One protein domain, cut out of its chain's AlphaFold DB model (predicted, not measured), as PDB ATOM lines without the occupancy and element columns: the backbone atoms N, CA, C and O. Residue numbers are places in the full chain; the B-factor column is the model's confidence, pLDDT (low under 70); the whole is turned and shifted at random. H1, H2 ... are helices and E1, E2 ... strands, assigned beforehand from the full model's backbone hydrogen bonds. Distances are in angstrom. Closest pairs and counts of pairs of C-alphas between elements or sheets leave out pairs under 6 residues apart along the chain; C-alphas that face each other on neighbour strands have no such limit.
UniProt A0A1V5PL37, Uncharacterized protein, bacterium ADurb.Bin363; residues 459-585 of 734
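Overview. This is residues 459 to 585 of the 734 residues of an uncharacterized protein of bacterium ADurb.Bin363 (UniProt A0A1V5PL37). H3 runs through the middle of the domain as its core, with helices H1, H2 and H4 packed on it crosswise and the small strand hairpin of E1 and E2 packed on H2 and H3. A second small sheet, E3 E4 E5, meets H3 through E3, and its E4 to E5 hairpin reaches out to one end of the long axis. The printed part has 127 residues, with four named helices and five named strands in the order H1 H2 E1 E2 H3 E3 E4 E5 H4; both sheets, E3 - E4 - E5 and E1 - E2, are antiparallel, and the class is mixed, helices and strands. The whole is compact, with a radius of gyration of the C-alphas of 13.9 A and spans of 45 by 32 by 31 A.

Arrangement. E3, residues 545 to 547, E4, residues 552 to 556, and E5, residues 563 to 567, form a meander, each strand the antiparallel neighbour of the one before. N 545 and O 554 are 2.8 A apart, and N 555 and O 564 are 2.8 A apart, both within hydrogen-bond range. H3, residues 527 to 540, only grazes this sheet with its residues 534 to 540; the closest C-alphas of H3 and E3 are those of Thr 538 and Tyr 546, 5.3 A apart. H1, residues 472 to 484, touches H3 with residues 474 to 478 alone, at a steep tilt of 67 degrees, opposite ways; the closest C-alphas are those of Val 474 and Gln 533, 5.6 A apart. H4, residues 572 to 582, touches H1 at a shallow tilt of 26 degrees, the same way, the closest C-alphas being those of Leu 477 and Ser 579, 6.5 A apart. H4 also touches residues 536 to 540 of H3, with the C-alphas of Ala 540 and Tyr 574 closest at 5.0 A. H2, residues 486 to 497, touches H3 with residues 492 to 497 alone, about perpendicular at 88 degrees; the closest C-alphas, of Ile 493 and Tyr 532, are 6.8 A apart. E1, residues 502 to 504, and E2, residues 510 to 512, form a hairpin, with N 503 and O 511 within hydrogen-bond range at 2.9 A. The closest C-alphas of E2 and H3 are those of Met 511 and Tyr 539, 5.6 A apart. In H1, H2, H3 and H4 every O i to N i+4 pair is within hydrogen-bond range.

Along the chain. H3 is 19.9 A long from C-alpha 527 at (89.963, 149.553, 143.467) to C-alpha 540. H1 measures 18.2 A from C-alpha 472 at (80.195, 159.400, 152.275), H2 16.2 A, and H4 15.4 A to C-alpha 582 at (70.773, 147.075, 146.987). E4 measures 12.6 A and E5 12.2 A.

Size, cuts and confidence. The two C-alphas farthest apart are those of Ala 459 and Gly 559, at 47.5 A. The printed part has no cut. The link from E2 to H3, 14 residues, is long. The mean pLDDT of the printed part is 93.5, and no printed residue is under 70.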
ATOM      1  N   ALA A 459      85.115 140.148 154.728       95.94
ATOM      2  CA  ALA A 459      85.694 139.655 155.972       95.94
ATOM      3  C   ALA A 459      85.875 140.791 156.995       95.94
ATOM      4  O   ALA A 459      85.614 140.599 158.182       95.94
ATOM      5  N   HIS A 460      86.262 141.983 156.549       93.25
ATOM      6  CA  HIS A 460      86.598 143.159 157.354       93.25
ATOM      7  C   HIS A 460      85.935 144.421 156.774       93.25
ATOM      8  O   HIS A 460      86.634 145.302 156.282       93.25
ATOM      9  N   PRO A 461      84.594 144.546 156.834       93.94
ATOM     10  CA  PRO A 461      83.876 145.658 156.203       93.94
ATOM     11  C   PRO A 461      84.273 147.034 156.744       93.94
ATOM     12  O   PRO A 461      84.118 148.032 156.049       93.94
ATOM     13  N   ASP A 462      84.827 147.109 157.953       91.00
ATOM     14  CA  ASP A 462      85.216 148.372 158.582       91.00
ATOM     15  C   ASP A 462      86.340 149.110 157.820       91.00
ATOM     16  O   ASP A 462      86.437 150.339 157.919       91.00
ATOM     17  N   ARG A 463      87.096 148.390 156.972       90.00
ATOM     18  CA  ARG A 463      88.144 148.950 156.101       90.00
ATOM     19  C   ARG A 463      87.610 149.798 154.941       90.00
ATOM     20  O   ARG A 463      88.336 150.647 154.438       90.00
ATOM     21  N   ILE A 464      86.365 149.568 154.512       95.00
ATOM     22  CA  ILE A 464      85.752 150.237 153.351       95.00
ATOM     23  C   ILE A 464      85.693 151.738 153.613       95.00
ATOM     24  O   ILE A 464      85.040 152.156 154.568       95.00
ATOM     25  N   HIS A 465      86.293 152.583 152.781       94.00
ATOM     26  CA  HIS A 465      86.318 154.017 153.080       94.00
ATOM     27  C   HIS A 465      86.130 154.918 151.858       94.00
ATOM     28  O   HIS A 465      86.382 154.536 150.718       94.00
ATOM     29  N   GLN A 466      85.704 156.163 152.091       93.00
ATOM     30  CA  GLN A 466      85.470 157.142 151.016       93.00
ATOM     31  C   GLN A 466      86.763 157.786 150.491       93.00
ATOM     32  O   GLN A 466      86.770 158.449 149.456       93.00
ATOM     33  N   GLY A 467      87.879 157.622 151.212       90.31
ATOM     34  CA  GLY A 467      89.133 158.294 150.879       90.31
ATOM     35  C   GLY A 467      88.980 159.813 150.979       90.31
ATOM     36  O   GLY A 467      88.384 160.318 151.929       90.31
ATOM     37  N   ASN A 468      89.512 160.545 150.001       87.44
ATOM     38  CA  ASN A 468      89.368 162.003 149.900       87.44
ATOM     39  C   ASN A 468      88.186 162.460 149.015       87.44
ATOM     40  O   ASN A 468      88.198 163.601 148.555       87.44
ATOM     41  N   LYS A 469      87.201 161.589 148.758       90.06
ATOM     42  CA  LYS A 469      86.051 161.856 147.876       90.06
ATOM     43  C   LYS A 469      84.776 162.132 148.668       90.06
ATOM     44  O   LYS A 469      84.624 161.654 149.791       90.06
ATOM     45  N   GLY A 470      83.829 162.851 148.079       91.25
ATOM     46  CA  GLY A 470      82.518 163.221 148.610       91.25
ATOM     47  C   GLY A 470      81.489 162.087 148.589       91.25
ATOM     48  O   GLY A 470      80.288 162.340 148.525       91.25
ATOM     49  N   THR A 471      81.930 160.830 148.661       95.19
ATOM     50  CA  THR A 471      81.102 159.624 148.502       95.19
ATOM     51  C   THR A 471      80.566 159.056 149.822       95.19
ATOM     52  O   THR A 471      80.080 157.927 149.846       95.19
ATOM     53  N   CYS A 472      80.595 159.830 150.920       95.25
ATOM     54  CA  CYS A 472      80.195 159.400 152.275       95.25
ATOM     55  C   CYS A 472      78.872 158.609 152.322       95.25
ATOM     56  O   CYS A 472      78.738 157.626 153.056       95.25
ATOM     57  N   THR A 473      77.902 159.005 151.497       96.06
ATOM     58  CA  THR A 473      76.609 158.344 151.325       96.06
ATOM     59  C   THR A 473      76.766 156.914 150.824       96.06
ATOM     60  O   THR A 473      76.420 155.968 151.531       96.06
ATOM     61  N   VAL A 474      77.311 156.732 149.624       97.75
ATOM     62  CA  VAL A 474      77.447 155.416 148.992       97.75
ATOM     63  C   VAL A 474      78.501 154.546 149.674       97.75
ATOM     64  O   VAL A 474      78.319 153.338 149.701       97.75
ATOM     65  N   THR A 475      79.517 155.120 150.326       98.25
ATOM     66  CA  THR A 475      80.444 154.372 151.196       98.25
ATOM     67  C   THR A 475      79.733 153.821 152.435       98.25
ATOM     68  O   THR A 475      79.990 152.695 152.854       98.25
ATOM     69  N   THR A 476      78.796 154.577 153.022       97.88
ATOM     70  CA  THR A 476      77.949 154.065 154.114       97.88
ATOM     71  C   THR A 476      77.063 152.913 153.629       97.88
ATOM     72  O   THR A 476      76.894 151.928 154.343       97.88
ATOM     73  N   LEU A 477      76.517 153.003 152.410       98.06
ATOM     74  CA  LEU A 477      75.755 151.906 151.798       98.06
ATOM     75  C   LEU A 477      76.637 150.682 151.514       98.06
ATOM     76  O   LEU A 477      76.230 149.564 151.820       98.06
ATOM     77  N   GLU A 478      77.830 150.898 150.966       98.50
ATOM     78  CA  GLU A 478      78.808 149.854 150.668       98.50
ATOM     79  C   GLU A 478      79.150 149.044 151.918       98.50
ATOM     80  O   GLU A 478      79.038 147.819 151.919       98.50
ATOM     81  N   TYR A 479      79.464 149.751 153.006       97.81
ATOM     82  CA  TYR A 479      79.715 149.173 154.319       97.81
ATOM     83  C   TYR A 479      78.575 148.266 154.788       97.81
ATOM     84  O   TYR A 479      78.799 147.107 155.140       97.81
ATOM     85  N   ILE A 480      77.341 148.786 154.773       96.44
ATOM     86  CA  ILE A 480      76.163 148.032 155.211       96.44
ATOM     87  C   ILE A 480      75.991 146.796 154.326       96.44
ATOM     88  O   ILE A 480      75.840 145.697 154.851       96.44
ATOM     89  N   ASN A 481      76.089 146.945 153.003       96.94
ATOM     90  CA  ASN A 481      75.939 145.842 152.057       96.94
ATOM     91  C   ASN A 481      76.985 144.736 152.291       96.94
ATOM     92  O   ASN A 481      76.619 143.572 152.443       96.94
ATOM     93  N   ALA A 482      78.270 145.083 152.404       97.75
ATOM     94  CA  ALA A 482      79.334 144.115 152.677       97.75
ATOM     95  C   ALA A 482      79.163 143.424 154.045       97.75
ATOM     96  O   ALA A 482      79.416 142.223 154.172       97.75
ATOM     97  N   LYS A 483      78.690 144.157 155.063       94.88
ATOM     98  CA  LYS A 483      78.499 143.642 156.426       94.88
ATOM     99  C   LYS A 483      77.280 142.725 156.551       94.88
ATOM    100  O   LYS A 483      77.385 141.677 157.189       94.88
ATOM    101  N   THR A 484      76.136 143.100 155.976       93.00
ATOM    102  CA  THR A 484      74.852 142.401 156.190       93.00
ATOM    103  C   THR A 484      74.413 141.516 155.027       93.00
ATOM    104  O   THR A 484      73.673 140.553 155.241       93.00
ATOM    105  N   HIS A 485      74.885 141.789 153.810       95.25
ATOM    106  CA  HIS A 485      74.525 141.071 152.582       95.25
ATOM    107  C   HIS A 485      75.769 140.734 151.742       95.25
ATOM    108  O   HIS A 485      75.816 141.051 150.552       95.25
ATOM    109  N   PRO A 486      76.789 140.066 152.321       97.75
ATOM    110  CA  PRO A 486      78.074 139.861 151.652       97.75
ATOM    111  C   PRO A 486      77.950 139.135 150.307       97.75
ATOM    112  O   PRO A 486      78.711 139.426 149.391       97.75
ATOM    113  N   SER A 487      76.988 138.219 150.143       98.31
ATOM    114  CA  SER A 487      76.775 137.533 148.862       98.31
ATOM    115  C   SER A 487      76.295 138.482 147.755       98.31
ATOM    116  O   SER A 487      76.789 138.396 146.629       98.31
ATOM    117  N   GLU A 488      75.395 139.416 148.081       98.06
ATOM    118  CA  GLU A 488      74.905 140.446 147.153       98.06
ATOM    119  C   GLU A 488      75.996 141.478 146.844       98.06
ATOM    120  O   GLU A 488      76.149 141.880 145.692       98.06
ATOM    121  N   TYR A 489      76.804 141.859 147.840       98.56
ATOM    122  CA  TYR A 489      77.986 142.696 147.625       98.56
ATOM    123  C   TYR A 489      78.953 142.064 146.616       98.56
ATOM    124  O   TYR A 489      79.271 142.696 145.609       98.56
ATOM    125  N   VAL A 490      79.357 140.803 146.824       98.62
ATOM    126  CA  VAL A 490      80.260 140.096 145.898       98.62
ATOM    127  C   VAL A 490      79.660 140.005 144.500       98.62
ATOM    128  O   VAL A 490      80.373 140.235 143.529       98.62
ATOM    129  N   ARG A 491      78.357 139.721 144.375       98.44
ATOM    130  CA  ARG A 491      77.677 139.681 143.073       98.44
ATOM    131  C   ARG A 491      77.768 141.026 142.347       98.44
ATOM    132  O   ARG A 491      78.107 141.058 141.169       98.44
ATOM    133  N   ILE A 492      77.497 142.127 143.051       98.62
ATOM    134  CA  ILE A 492      77.581 143.479 142.485       98.62
ATOM    135  C   ILE A 492      79.010 143.797 142.037       98.62
ATOM    136  O   ILE A 492      79.196 144.275 140.921       98.62
ATOM    137  N   ILE A 493      80.017 143.512 142.866       98.56
ATOM    138  CA  ILE A 493      81.418 143.755 142.500       98.56
ATOM    139  C   ILE A 493      81.841 142.877 141.321       98.56
ATOM    140  O   ILE A 493      82.468 143.386 140.392       98.56
ATOM    141  N   ALA A 494      81.477 141.594 141.311       98.31
ATOM    142  CA  ALA A 494      81.779 140.674 140.218       98.31
ATOM    143  C   ALA A 494      81.238 141.209 138.879       98.31
ATOM    144  O   ALA A 494      82.004 141.380 137.931       98.31
ATOM    145  N   ASP A 495      79.961 141.595 138.842       98.25
ATOM    146  CA  ASP A 495      79.296 142.126 137.647       98.25
ATOM    147  C   ASP A 495      79.885 143.487 137.198       98.25
ATOM    148  O   ASP A 495      80.103 143.721 136.005       98.25
ATOM    149  N   LEU A 496      80.205 144.388 138.139       98.38
ATOM    150  CA  LEU A 496      80.828 145.686 137.836       98.38
ATOM    151  C   LEU A 496      82.292 145.575 137.390       98.38
ATOM    152  O   LEU A 496      82.772 146.450 136.669       98.38
ATOM    153  N   THR A 497      83.017 144.543 137.818       98.00
ATOM    154  CA  THR A 497      84.434 144.314 137.468       98.00
ATOM    155  C   THR A 497      84.604 143.379 136.270       98.00
ATOM    156  O   THR A 497      85.681 143.345 135.674       98.00
ATOM    157  N   GLY A 498      83.546 142.675 135.863       97.38
ATOM    158  CA  GLY A 498      83.508 141.885 134.636       97.38
ATOM    159  C   GLY A 498      83.555 142.734 133.359       97.38
ATOM    160  O   GLY A 498      83.450 143.967 133.392       97.38
ATOM    161  N   LYS A 499      83.691 142.059 132.209       95.62
ATOM    162  CA  LYS A 499      83.799 142.686 130.875       95.62
ATOM    163  C   LYS A 499      82.673 143.674 130.553       95.62
ATOM    164  O   LYS A 499      82.943 144.734 129.999       95.62
ATOM    165  N   GLU A 500      81.429 143.346 130.903       96.00
ATOM    166  CA  GLU A 500      80.277 144.208 130.601       96.00
ATOM    167  C   GLU A 500      80.173 145.426 131.527       96.00
ATOM    168  O   GLU A 500      79.586 146.435 131.134       96.00
ATOM    169  N   GLY A 501      80.715 145.337 132.749       97.19
ATOM    170  CA  GLY A 501      80.644 146.397 133.757       97.19
ATOM    171  C   GLY A 501      79.212 146.795 134.129       97.19
ATOM    172  O   GLY A 501      78.954 147.971 134.377       97.19
ATOM    173  N   LYS A 502      78.262 145.852 134.113       98.12
ATOM    174  CA  LYS A 502      76.833 146.105 134.347       98.12
ATOM    175  C   LYS A 502      76.265 145.080 135.306       98.12
ATOM    176  O   LYS A 502      76.464 143.887 135.124       98.12
ATOM    177  N   VAL A 503      75.475 145.550 136.262       97.44
ATOM    178  CA  VAL A 503      74.781 144.710 137.236       97.44
ATOM    179  C   VAL A 503      73.284 144.976 137.192       97.44
ATOM    180  O   VAL A 503      72.838 146.125 137.201       97.44
ATOM    181  N   ARG A 504      72.490 143.901 137.185       97.31
ATOM    182  CA  ARG A 504      71.051 143.988 137.464       97.31
ATOM    183  C   ARG A 504      70.831 143.988 138.978       97.31
ATOM    184  O   ARG A 504      71.265 143.062 139.668       97.31
ATOM    185  N   LEU A 505      70.186 145.028 139.489       96.31
ATOM    186  CA  LEU A 505      69.884 145.222 140.908       96.31
ATOM    187  C   LEU A 505      68.575 144.524 141.305       96.31
ATOM    188  O   LEU A 505      67.829 144.044 140.445       96.31
ATOM    189  N   ARG A 506      68.272 144.455 142.610       91.94
ATOM    190  CA  ARG A 506      67.095 143.701 143.097       91.94
ATOM    191  C   ARG A 506      65.770 144.268 142.591       91.94
ATOM    192  O   ARG A 506      64.784 143.549 142.484       91.94
ATOM    193  N   ASN A 507      65.746 145.569 142.315       92.19
ATOM    194  CA  ASN A 507      64.600 146.284 141.766       92.19
ATOM    195  C   ASN A 507      64.521 146.181 140.229       92.19
ATOM    196  O   ASN A 507      63.719 146.878 139.621       92.19
ATOM    197  N   ALA A 508      65.329 145.304 139.622       94.00
ATOM    198  CA  ALA A 508      65.479 145.066 138.188       94.00
ATOM    199  C   ALA A 508      66.168 146.178 137.381       94.00
ATOM    200  O   ALA A 508      66.441 145.947 136.195       94.00
ATOM    201  N   ASP A 509      66.517 147.305 138.007       96.56
ATOM    202  CA  ASP A 509      67.317 148.350 137.374       96.56
ATOM    203  C   ASP A 509      68.699 147.827 136.976       96.56
ATOM    204  O   ASP A 509      69.219 146.864 137.549       96.56
ATOM    205  N   ILE A 510      69.313 148.495 136.000       97.69
ATOM    206  CA  ILE A 510      70.699 148.246 135.615       97.69
ATOM    207  C   ILE A 510      71.564 149.401 136.108       97.69
ATOM    208  O   ILE A 510      71.349 150.551 135.730       97.69
ATOM    209  N   MET A 511      72.561 149.069 136.923       97.62
ATOM    210  CA  MET A 511      73.664 149.963 137.256       97.62
ATOM    211  C   MET A 511      74.863 149.596 136.386       97.62
ATOM    212  O   MET A 511      75.189 148.419 136.229       97.62
ATOM    213  N   ALA A 512      75.505 150.609 135.813       96.62
ATOM    214  CA  ALA A 512      76.686 150.452 134.980       96.62
ATOM    215  C   ALA A 512      77.884 151.144 135.629       96.62
ATOM    216  O   ALA A 512      77.741 152.179 136.282       96.62
ATOM    217  N   ARG A 513      79.062 150.569 135.410       94.44
ATOM    218  CA  ARG A 513      80.341 151.163 135.761       94.44
ATOM    219  C   ARG A 513      80.589 152.407 134.887       94.44
ATOM    220  O   ARG A 513      80.533 152.270 133.663       94.44
ATOM    221  N   PRO A 514      80.866 153.591 135.465       91.50
ATOM    222  CA  PRO A 514      81.150 154.799 134.697       91.50
ATOM    223  C   PRO A 514      82.510 154.711 133.994       91.50
ATOM    224  O   PRO A 514      83.365 153.893 134.344       91.50
ATOM    225  N   GLU A 515      82.720 155.562 132.993       84.88
ATOM    226  CA  GLU A 515      84.005 155.666 132.297       84.88
ATOM    227  C   GLU A 515      85.104 156.202 133.237       84.88
ATOM    228  O   GLU A 515      84.833 156.946 134.179       84.88
ATOM    229  N   GLY A 516      86.360 155.793 133.020       84.12
ATOM    230  CA  GLY A 516      87.516 156.325 133.758       84.12
ATOM    231  C   GLY A 516      87.671 155.861 135.216       84.12
ATOM    232  O   GLY A 516      88.575 156.315 135.911       84.12
ATOM    233  N   VAL A 517      86.806 154.967 135.711       91.56
ATOM    234  CA  VAL A 517      86.851 154.490 137.110       91.56
ATOM    235  C   VAL A 517      87.836 153.339 137.342       91.56
ATOM    236  O   VAL A 517      88.158 153.010 138.483       91.56
ATOM    237  N   LEU A 518      88.307 152.686 136.276       92.06
ATOM    238  CA  LEU A 518      89.226 151.552 136.402       92.06
ATOM    239  C   LEU A 518      90.624 152.006 136.826       92.06
ATOM    240  O   LEU A 518      91.288 151.307 137.586       92.06
ATOM    241  N   GLN A 519      91.034 153.199 136.403       88.94
ATOM    242  CA  GLN A 519      92.322 153.790 136.740       88.94
ATOM    243  C   GLN A 519      92.353 154.270 138.195       88.94
ATOM    244  O   GLN A 519      91.331 154.688 138.742       88.94
ATOM    245  N   ASP A 520      93.535 154.230 138.812       87.69
ATOM    246  CA  ASP A 520      93.732 154.843 140.125       87.69
ATOM    247  C   ASP A 520      93.464 156.354 140.061       87.69
ATOM    248  O   ASP A 520      93.996 157.065 139.210       87.69
ATOM    249  N   ASP A 521      92.615 156.832 140.967       87.69
ATOM    250  CA  ASP A 521      92.245 158.240 141.108       87.69
ATOM    251  C   ASP A 521      92.997 158.927 142.260       87.69
ATOM    252  O   ASP A 521      92.687 160.073 142.603       87.69
ATOM    253  N   HIS A 522      93.949 158.217 142.877       87.75
ATOM    254  CA  HIS A 522      94.752 158.648 144.019       87.75
ATOM    255  C   HIS A 522      93.914 159.110 145.220       87.75
ATOM    256  O   HIS A 522      94.389 159.853 146.085       87.75
ATOM    257  N   SER A 523      92.658 158.653 145.309       87.88
ATOM    258  CA  SER A 523      91.795 158.944 146.457       87.88
ATOM    259  C   SER A 523      92.200 158.185 147.719       87.88
ATOM    260  O   SER A 523      91.784 158.526 148.833       87.88
ATOM    261  N   GLY A 524      93.032 157.158 147.537       86.94
ATOM    262  CA  GLY A 524      93.436 156.197 148.549       86.94
ATOM    263  C   GLY A 524      92.422 155.079 148.772       86.94
ATOM    264  O   GLY A 524      92.681 154.251 149.633       86.94
ATOM    265  N   ARG A 525      91.281 155.070 148.064       91.94
ATOM    266  CA  ARG A 525      90.300 153.973 148.092       91.94
ATOM    267  C   ARG A 525      90.861 152.734 147.399       91.94
ATOM    268  O   ARG A 525      91.520 152.875 146.368       91.94
ATOM    269  N   ALA A 526      90.508 151.551 147.900       91.56
ATOM    270  CA  ALA A 526      90.768 150.303 147.187       91.56
ATOM    271  C   ALA A 526      90.068 150.314 145.807       91.56
ATOM    272  O   ALA A 526      89.024 150.965 145.652       91.56
ATOM    273  N   PRO A 527      90.578 149.585 144.795       93.88
ATOM    274  CA  PRO A 527      89.963 149.553 143.467       93.88
ATOM    275  C   PRO A 527      88.480 149.147 143.485       93.88
ATOM    276  O   PRO A 527      87.666 149.744 142.778       93.88
ATOM    277  N   VAL A 528      88.107 148.178 144.329       96.69
ATOM    278  CA  VAL A 528      86.717 147.708 144.471       96.69
ATOM    279  C   VAL A 528      85.801 148.773 145.082       96.69
ATOM    280  O   VAL A 528      84.705 148.983 144.560       96.69
ATOM    281  N   ASP A 529      86.279 149.517 146.083       97.00
ATOM    282  CA  ASP A 529      85.557 150.629 146.717       97.00
ATOM    283  C   ASP A 529      85.332 151.763 145.709       97.00
ATOM    284  O   ASP A 529      84.229 152.296 145.575       97.00
ATOM    285  N   ARG A 530      86.372 152.127 144.943       96.62
ATOM    286  CA  ARG A 530      86.283 153.153 143.891       96.62
ATOM    287  C   ARG A 530      85.225 152.783 142.850       96.62
ATOM    288  O   ARG A 530      84.370 153.613 142.531       96.62
ATOM    289  N   ILE A 531      85.264 151.546 142.351       97.81
ATOM    290  CA  ILE A 531      84.321 151.039 141.347       97.81
ATOM    291  C   ILE A 531      82.898 151.008 141.909       97.81
ATOM    292  O   ILE A 531      81.986 151.520 141.253       97.81
ATOM    293  N   TYR A 532      82.694 150.461 143.111       98.56
ATOM    294  CA  TYR A 532      81.374 150.398 143.739       98.56
ATOM    295  C   TYR A 532      80.791 151.796 143.946       98.56
ATOM    296  O   TYR A 532      79.681 152.085 143.495       98.56
ATOM    297  N   GLN A 533      81.553 152.680 144.590       97.88
ATOM    298  CA  GLN A 533      81.079 154.001 144.985       97.88
ATOM    299  C   GLN A 533      80.774 154.874 143.770       97.88
ATOM    300  O   GLN A 533      79.687 155.442 143.705       97.88
ATOM    301  N   ALA A 534      81.672 154.955 142.783       97.19
ATOM    302  CA  ALA A 534      81.420 155.766 141.593       97.19
ATOM    303  C   ALA A 534      80.227 155.238 140.780       97.19
ATOM    304  O   ALA A 534      79.373 156.025 140.380       97.19
ATOM    305  N   SER A 535      80.109 153.913 140.611       97.94
ATOM    306  CA  SER A 535      78.953 153.309 139.927       97.94
ATOM    307  C   SER A 535      77.642 153.617 140.644       97.94
ATOM    308  O   SER A 535      76.640 153.944 140.006       97.94
ATOM    309  N   MET A 536      77.656 153.575 141.977       98.06
ATOM    310  CA  MET A 536      76.482 153.872 142.788       98.06
ATOM    311  C   MET A 536      76.095 155.353 142.732       98.06
ATOM    312  O   MET A 536      74.906 155.657 142.675       98.06
ATOM    313  N   MET A 537      77.071 156.270 142.706       97.50
ATOM    314  CA  MET A 537      76.825 157.707 142.524       97.50
ATOM    315  C   MET A 537      76.128 157.973 141.185       97.50
ATOM    316  O   MET A 537      75.058 158.582 141.166       97.50
ATOM    317  N   THR A 538      76.676 157.439 140.085       96.12
ATOM    318  CA  THR A 538      76.092 157.564 138.739       96.12
ATOM    319  C   THR A 538      74.690 156.950 138.656       96.12
ATOM    320  O   THR A 538      73.787 157.527 138.056       96.12
ATOM    321  N   TYR A 539      74.471 155.782 139.267       97.62
ATOM    322  CA  TYR A 539      73.159 155.130 139.268       97.62
ATOM    323  C   TYR A 539      72.105 155.908 140.072       97.62
ATOM    324  O   TYR A 539      70.942 156.035 139.653       97.62
ATOM    325  N   ALA A 540      72.493 156.417 141.240       97.06
ATOM    326  CA  ALA A 540      71.590 157.092 142.157       97.06
ATOM    327  C   ALA A 540      71.021 158.384 141.549       97.06
ATOM    328  O   ALA A 540      69.803 158.577 141.566       97.06
ATOM    329  N   GLU A 541      71.873 159.211 140.945       95.50
ATOM    330  CA  GLU A 541      71.490 160.457 140.275       95.50
ATOM    331  C   GLU A 541      71.803 160.377 138.777       95.50
ATOM    332  O   GLU A 541      72.735 160.982 138.264       95.50
ATOM    333  N   ASN A 542      70.987 159.611 138.057       90.25
ATOM    334  CA  ASN A 542      71.180 159.331 136.633       90.25
ATOM    335  C   ASN A 542      70.737 160.467 135.689       90.25
ATOM    336  O   ASN A 542      70.815 160.307 134.474       90.25
ATOM    337  N   SER A 543      70.241 161.586 136.223       90.38
ATOM    338  CA  SER A 543      69.958 162.804 135.450       90.38
ATOM    339  C   SER A 543      71.193 163.684 135.242       90.38
ATOM    340  O   SER A 543      71.123 164.646 134.483       90.38
ATOM    341  N   LEU A 544      72.290 163.394 135.944       91.75
ATOM    342  CA  LEU A 544      73.564 164.099 135.858       91.75
ATOM    343  C   LEU A 544      74.692 163.086 135.626       91.75
ATOM    344  O   LEU A 544      74.585 161.913 135.983       91.75
ATOM    345  N   GLU A 545      75.791 163.543 135.045       91.25
ATOM    346  CA  GLU A 545      76.997 162.739 134.887       91.25
ATOM    347  C   GLU A 545      77.893 162.917 136.116       91.25
ATOM    348  O   GLU A 545      78.348 164.022 136.398       91.25
ATOM    349  N   TYR A 546      78.153 161.837 136.852       93.00
ATOM    350  CA  TYR A 546      79.150 161.849 137.922       93.00
ATOM    351  C   TYR A 546      80.551 161.614 137.351       93.00
ATOM    352  O   TYR A 546      80.806 160.568 136.754       93.00
ATOM    353  N   ASP A 547      81.467 162.548 137.594       91.12
ATOM    354  CA  ASP A 547      82.883 162.409 137.262       91.12
ATOM    355  C   ASP A 547      83.670 162.004 138.517       91.12
ATOM    356  O   ASP A 547      83.809 162.767 139.478       91.12
ATOM    357  N   ASN A 548      84.229 160.791 138.504       91.00
ATOM    358  CA  ASN A 548      85.004 160.272 139.627       91.00
ATOM    359  C   ASN A 548      86.323 161.035 139.857       91.00
ATOM    360  O   ASN A 548      86.818 161.091 140.987       91.00
ATOM    361  N   LYS A 549      86.909 161.629 138.814       88.81
ATOM    362  CA  LYS A 549      88.166 162.375 138.907       88.81
ATOM    363  C   LYS A 549      87.947 163.697 139.629       88.81
ATOM    364  O   LYS A 549      88.670 163.971 140.590       88.81
ATOM    365  N   THR A 550      86.956 164.479 139.205       89.75
ATOM    366  CA  THR A 550      86.659 165.784 139.818       89.75
ATOM    367  C   THR A 550      85.785 165.684 141.065       89.75
ATOM    368  O   THR A 550      85.785 166.632 141.846       89.75
ATOM    369  N   ASP A 551      85.135 164.533 141.298       91.81
ATOM    370  CA  ASP A 551      84.240 164.277 142.437       91.81
ATOM    371  C   ASP A 551      82.987 165.173 142.414       91.81
ATOM    372  O   ASP A 551      82.560 165.731 143.429       91.81
ATOM    373  N   LYS A 552      82.418 165.352 141.214       93.19
ATOM    374  CA  LYS A 552      81.305 166.272 140.937       93.19
ATOM    375  C   LYS A 552      80.272 165.671 139.998       93.19
ATOM    376  O   LYS A 552      80.588 164.834 139.155       93.19
ATOM    377  N   PHE A 553      79.046 166.165 140.119       93.56
ATOM    378  CA  PHE A 553      77.987 165.951 139.145       93.56
ATOM    379  C   PHE A 553      77.949 167.086 138.125       93.56
ATOM    380  O   PHE A 553      77.959 168.264 138.493       93.56
ATOM    381  N   TYR A 554      77.839 166.721 136.851       93.00
ATOM    382  CA  TYR A 554      77.743 167.631 135.720       93.00
ATOM    383  C   TYR A 554      76.410 167.474 135.003       93.00
ATOM    384  O   TYR A 554      75.899 166.369 134.819       93.00
ATOM    385  N   ARG A 555      75.866 168.596 134.543       93.31
ATOM    386  CA  ARG A 555      74.832 168.612 133.515       93.31
ATOM    387  C   ARG A 555      75.512 168.649 132.155       93.31
ATOM    388  O   ARG A 555      76.420 169.451 131.961       93.31
ATOM    389  N   ILE A 556      75.051 167.807 131.239       88.44
ATOM    390  CA  ILE A 556      75.458 167.850 129.837       88.44
ATOM    391  C   ILE A 556      74.398 168.650 129.082       88.44
ATOM    392  O   ILE A 556      73.228 168.266 129.085       88.44
ATOM    393  N   GLU A 557      74.792 169.764 128.473       87.69
ATOM    394  CA  GLU A 557      73.893 170.578 127.654       87.69
ATOM    395  C   GLU A 557      73.581 169.864 126.326       87.69
ATOM    396  O   GLU A 557      74.479 169.432 125.590       87.69
ATOM    397  N   GLU A 558      72.288 169.723 126.018       81.50
ATOM    398  CA  GLU A 558      71.832 169.057 124.797       81.50
ATOM    399  C   GLU A 558      72.299 169.828 123.550       81.50
ATOM    400  O   GLU A 558      72.119 171.037 123.424       81.50
ATOM    401  N   GLY A 559      72.904 169.115 122.596       82.75
ATOM    402  CA  GLY A 559      73.347 169.667 121.310       82.75
ATOM    403  C   GLY A 559      74.781 170.208 121.283       82.75
ATOM    404  O   GLY A 559      75.396 170.169 120.218       82.75
ATOM    405  N   THR A 560      75.346 170.641 122.416       84.00
ATOM    406  CA  THR A 560      76.754 171.090 122.498       84.00
ATOM    407  C   THR A 560      77.672 170.066 123.162       84.00
ATOM    408  O   THR A 560      78.860 170.024 122.844       84.00
ATOM    409  N   GLY A 561      77.138 169.234 124.066       83.81
ATOM    410  CA  GLY A 561      77.937 168.314 124.881       83.81
ATOM    411  C   GLY A 561      78.761 169.017 125.968       83.81
ATOM    412  O   GLY A 561      79.633 168.390 126.571       83.81
ATOM    413  N   GLU A 562      78.514 170.306 126.215       88.38
ATOM    414  CA  GLU A 562      79.219 171.079 127.238       88.38
ATOM    415  C   GLU A 562      78.816 170.613 128.644       88.38
ATOM    416  O   GLU A 562      77.633 170.409 128.930       88.38
ATOM    417  N   LYS A 563      79.810 170.437 129.525       89.31
ATOM    418  CA  LYS A 563      79.609 169.984 130.906       89.31
ATOM    419  C   LYS A 563      79.593 171.170 131.866       89.31
ATOM    420  O   LYS A 563      80.602 171.852 132.020       89.31
ATOM    421  N   THR A 564      78.488 171.348 132.584       91.56
ATOM    422  CA  THR A 564      78.355 172.356 133.650       91.56
ATOM    423  C   THR A 564      78.334 171.676 135.016       91.56
ATOM    424  O   THR A 564      77.462 170.844 135.264       91.56
ATOM    425  N   GLU A 565      79.275 172.013 135.908       92.88
ATOM    426  CA  GLU A 565      79.282 171.508 137.294       92.88
ATOM    427  C   GLU A 565      78.000 171.945 138.019       92.88
ATOM    428  O   GLU A 565      77.633 173.119 137.994       92.88
ATOM    429  N   VAL A 566      77.326 171.003 138.682       91.50
ATOM    430  CA  VAL A 566      76.086 171.257 139.425       91.50
ATOM    431  C   VAL A 566      76.334 171.211 140.929       91.50
ATOM    432  O   VAL A 566      76.080 172.190 141.629       91.50
ATOM    433  N   HIS A 567      76.796 170.071 141.448       88.88
ATOM    434  CA  HIS A 567      77.030 169.865 142.878       88.88
ATOM    435  C   HIS A 567      78.008 168.704 143.129       88.88
ATOM    436  O   HIS A 567      78.470 168.049 142.195       88.88
ATOM    437  N   GLY A 568      78.368 168.483 144.395       86.81
ATOM    438  CA  GLY A 568      79.129 167.313 144.839       86.81
ATOM    439  C   GLY A 568      78.402 166.592 145.974       86.81
ATOM    440  O   GLY A 568      77.643 167.213 146.722       86.81
ATOM    441  N   GLY A 569      78.673 165.295 146.126       88.94
ATOM    442  CA  GLY A 569      77.961 164.431 147.069       88.94
ATOM    443  C   GLY A 569      76.578 164.009 146.569       88.94
ATOM    444  O   GLY A 569      76.202 164.280 145.437       88.94
ATOM    445  N   LEU A 570      75.827 163.288 147.405       91.44
ATOM    446  CA  LEU A 570      74.539 162.706 147.020       91.44
ATOM    447  C   LEU A 570      73.444 163.112 148.009       91.44
ATOM    448  O   LEU A 570      73.571 162.869 149.208       91.44
ATOM    449  N   ALA A 571      72.342 163.675 147.516       90.38
ATOM    450  CA  ALA A 571      71.205 164.032 148.362       90.38
ATOM    451  C   ALA A 571      70.500 162.792 148.958       90.38
ATOM    452  O   ALA A 571      70.505 161.705 148.370       90.38
ATOM    453  N   ASN A 572      69.803 162.966 150.092       90.25
ATOM    454  CA  ASN A 572      69.091 161.879 150.786       90.25
ATOM    455  C   ASN A 572      68.118 161.116 149.872       90.25
ATOM    456  O   ASN A 572      68.004 159.897 149.973       90.25
ATOM    457  N   VAL A 573      67.430 161.802 148.955       91.44
ATOM    458  CA  VAL A 573      66.471 161.161 148.038       91.44
ATOM    459  C   VAL A 573      67.149 160.164 147.091       91.44
ATOM    460  O   VAL A 573      66.635 159.063 146.892       91.44
ATOM    461  N   TYR A 574      68.334 160.499 146.579       95.31
ATOM    462  CA  TYR A 574      69.092 159.634 145.679       95.31
ATOM    463  C   TYR A 574      69.794 158.505 146.441       95.31
ATOM    464  O   TYR A 574      69.799 157.367 145.973       95.31
ATOM    465  N   TYR A 575      70.270 158.756 147.667       94.81
ATOM    466  CA  TYR A 575      70.703 157.671 148.554       94.81
ATOM    467  C   TYR A 575      69.565 156.675 148.830       94.81
ATOM    468  O   TYR A 575      69.788 155.465 148.853       94.81
ATOM    469  N   ASN A 576      68.331 157.154 149.017       95.12
ATOM    470  CA  ASN A 576      67.174 156.284 149.242       95.12
ATOM    471  C   ASN A 576      66.889 155.387 148.032       95.12
ATOM    472  O   ASN A 576      66.596 154.208 148.201       95.12
ATOM    473  N   LYS A 577      67.010 155.929 146.812       95.62
ATOM    474  CA  LYS A 577      66.931 155.143 145.572       95.62
ATOM    475  C   LYS A 577      68.006 154.050 145.553       95.62
ATOM    476  O   LYS A 577      67.672 152.886 145.366       95.62
ATOM    477  N   ALA A 578      69.265 154.413 145.808       96.31
ATOM    478  CA  ALA A 578      70.393 153.481 145.811       96.31
ATOM    479  C   ALA A 578      70.255 152.374 146.869       96.31
ATOM    480  O   ALA A 578      70.331 151.187 146.553       96.31
ATOM    481  N   SER A 579      69.990 152.742 148.123       95.44
ATOM    482  CA  SER A 579      69.826 151.782 149.224       95.44
ATOM    483  C   SER A 579      68.654 150.823 148.989       95.44
ATOM    484  O   SER A 579      68.813 149.619 149.193       95.44
ATOM    485  N   ASN A 580      67.529 151.306 148.453       94.94
ATOM    486  CA  ASN A 580      66.383 150.469 148.083       94.94
ATOM    487  C   ASN A 580      66.623 149.607 146.828       94.94
ATOM    488  O   ASN A 580      65.812 148.744 146.513       94.94
ATOM    489  N   ALA A 581      67.705 149.814 146.082       95.00
ATOM    490  CA  ALA A 581      68.067 148.946 144.963       95.00
ATOM    491  C   ALA A 581      69.020 147.811 145.384       95.00
ATOM    492  O   ALA A 581      69.121 146.797 144.689       95.00
ATOM    493  N   VAL A 582      69.692 147.963 146.530       93.56
ATOM    494  CA  VAL A 582      70.773 147.075 146.987       93.56
ATOM    495  C   VAL A 582      70.383 146.270 148.228       93.56
ATOM    496  O   VAL A 582      70.503 145.050 148.238       93.56
ATOM    497  N   LEU A 583      69.900 146.928 149.284       92.12
ATOM    498  CA  LEU A 583      69.649 146.284 150.579       92.12
ATOM    499  C   LEU A 583      68.382 145.440 150.529       92.12
ATOM    500  O   LEU A 583      67.423 145.843 149.888       92.12
ATOM    501  N   SER A 584      68.297 144.329 151.264       86.88
ATOM    502  CA  SER A 584      67.119 143.429 151.263       86.88
ATOM    503  C   SER A 584      65.792 144.050 151.744       86.88
ATOM    504  O   SER A 584      64.766 143.374 151.788       86.88
ATOM    505  N   TYR A 585      65.814 145.302 152.186       88.00
ATOM    506  CA  TYR A 585      64.676 146.046 152.709       88.00
ATOM    507  C   TYR A 585      64.605 147.413 152.036       88.00
ATOM    508  O   TYR A 585      65.619 147.957 151.594       88.00
TER     509      TYR A 585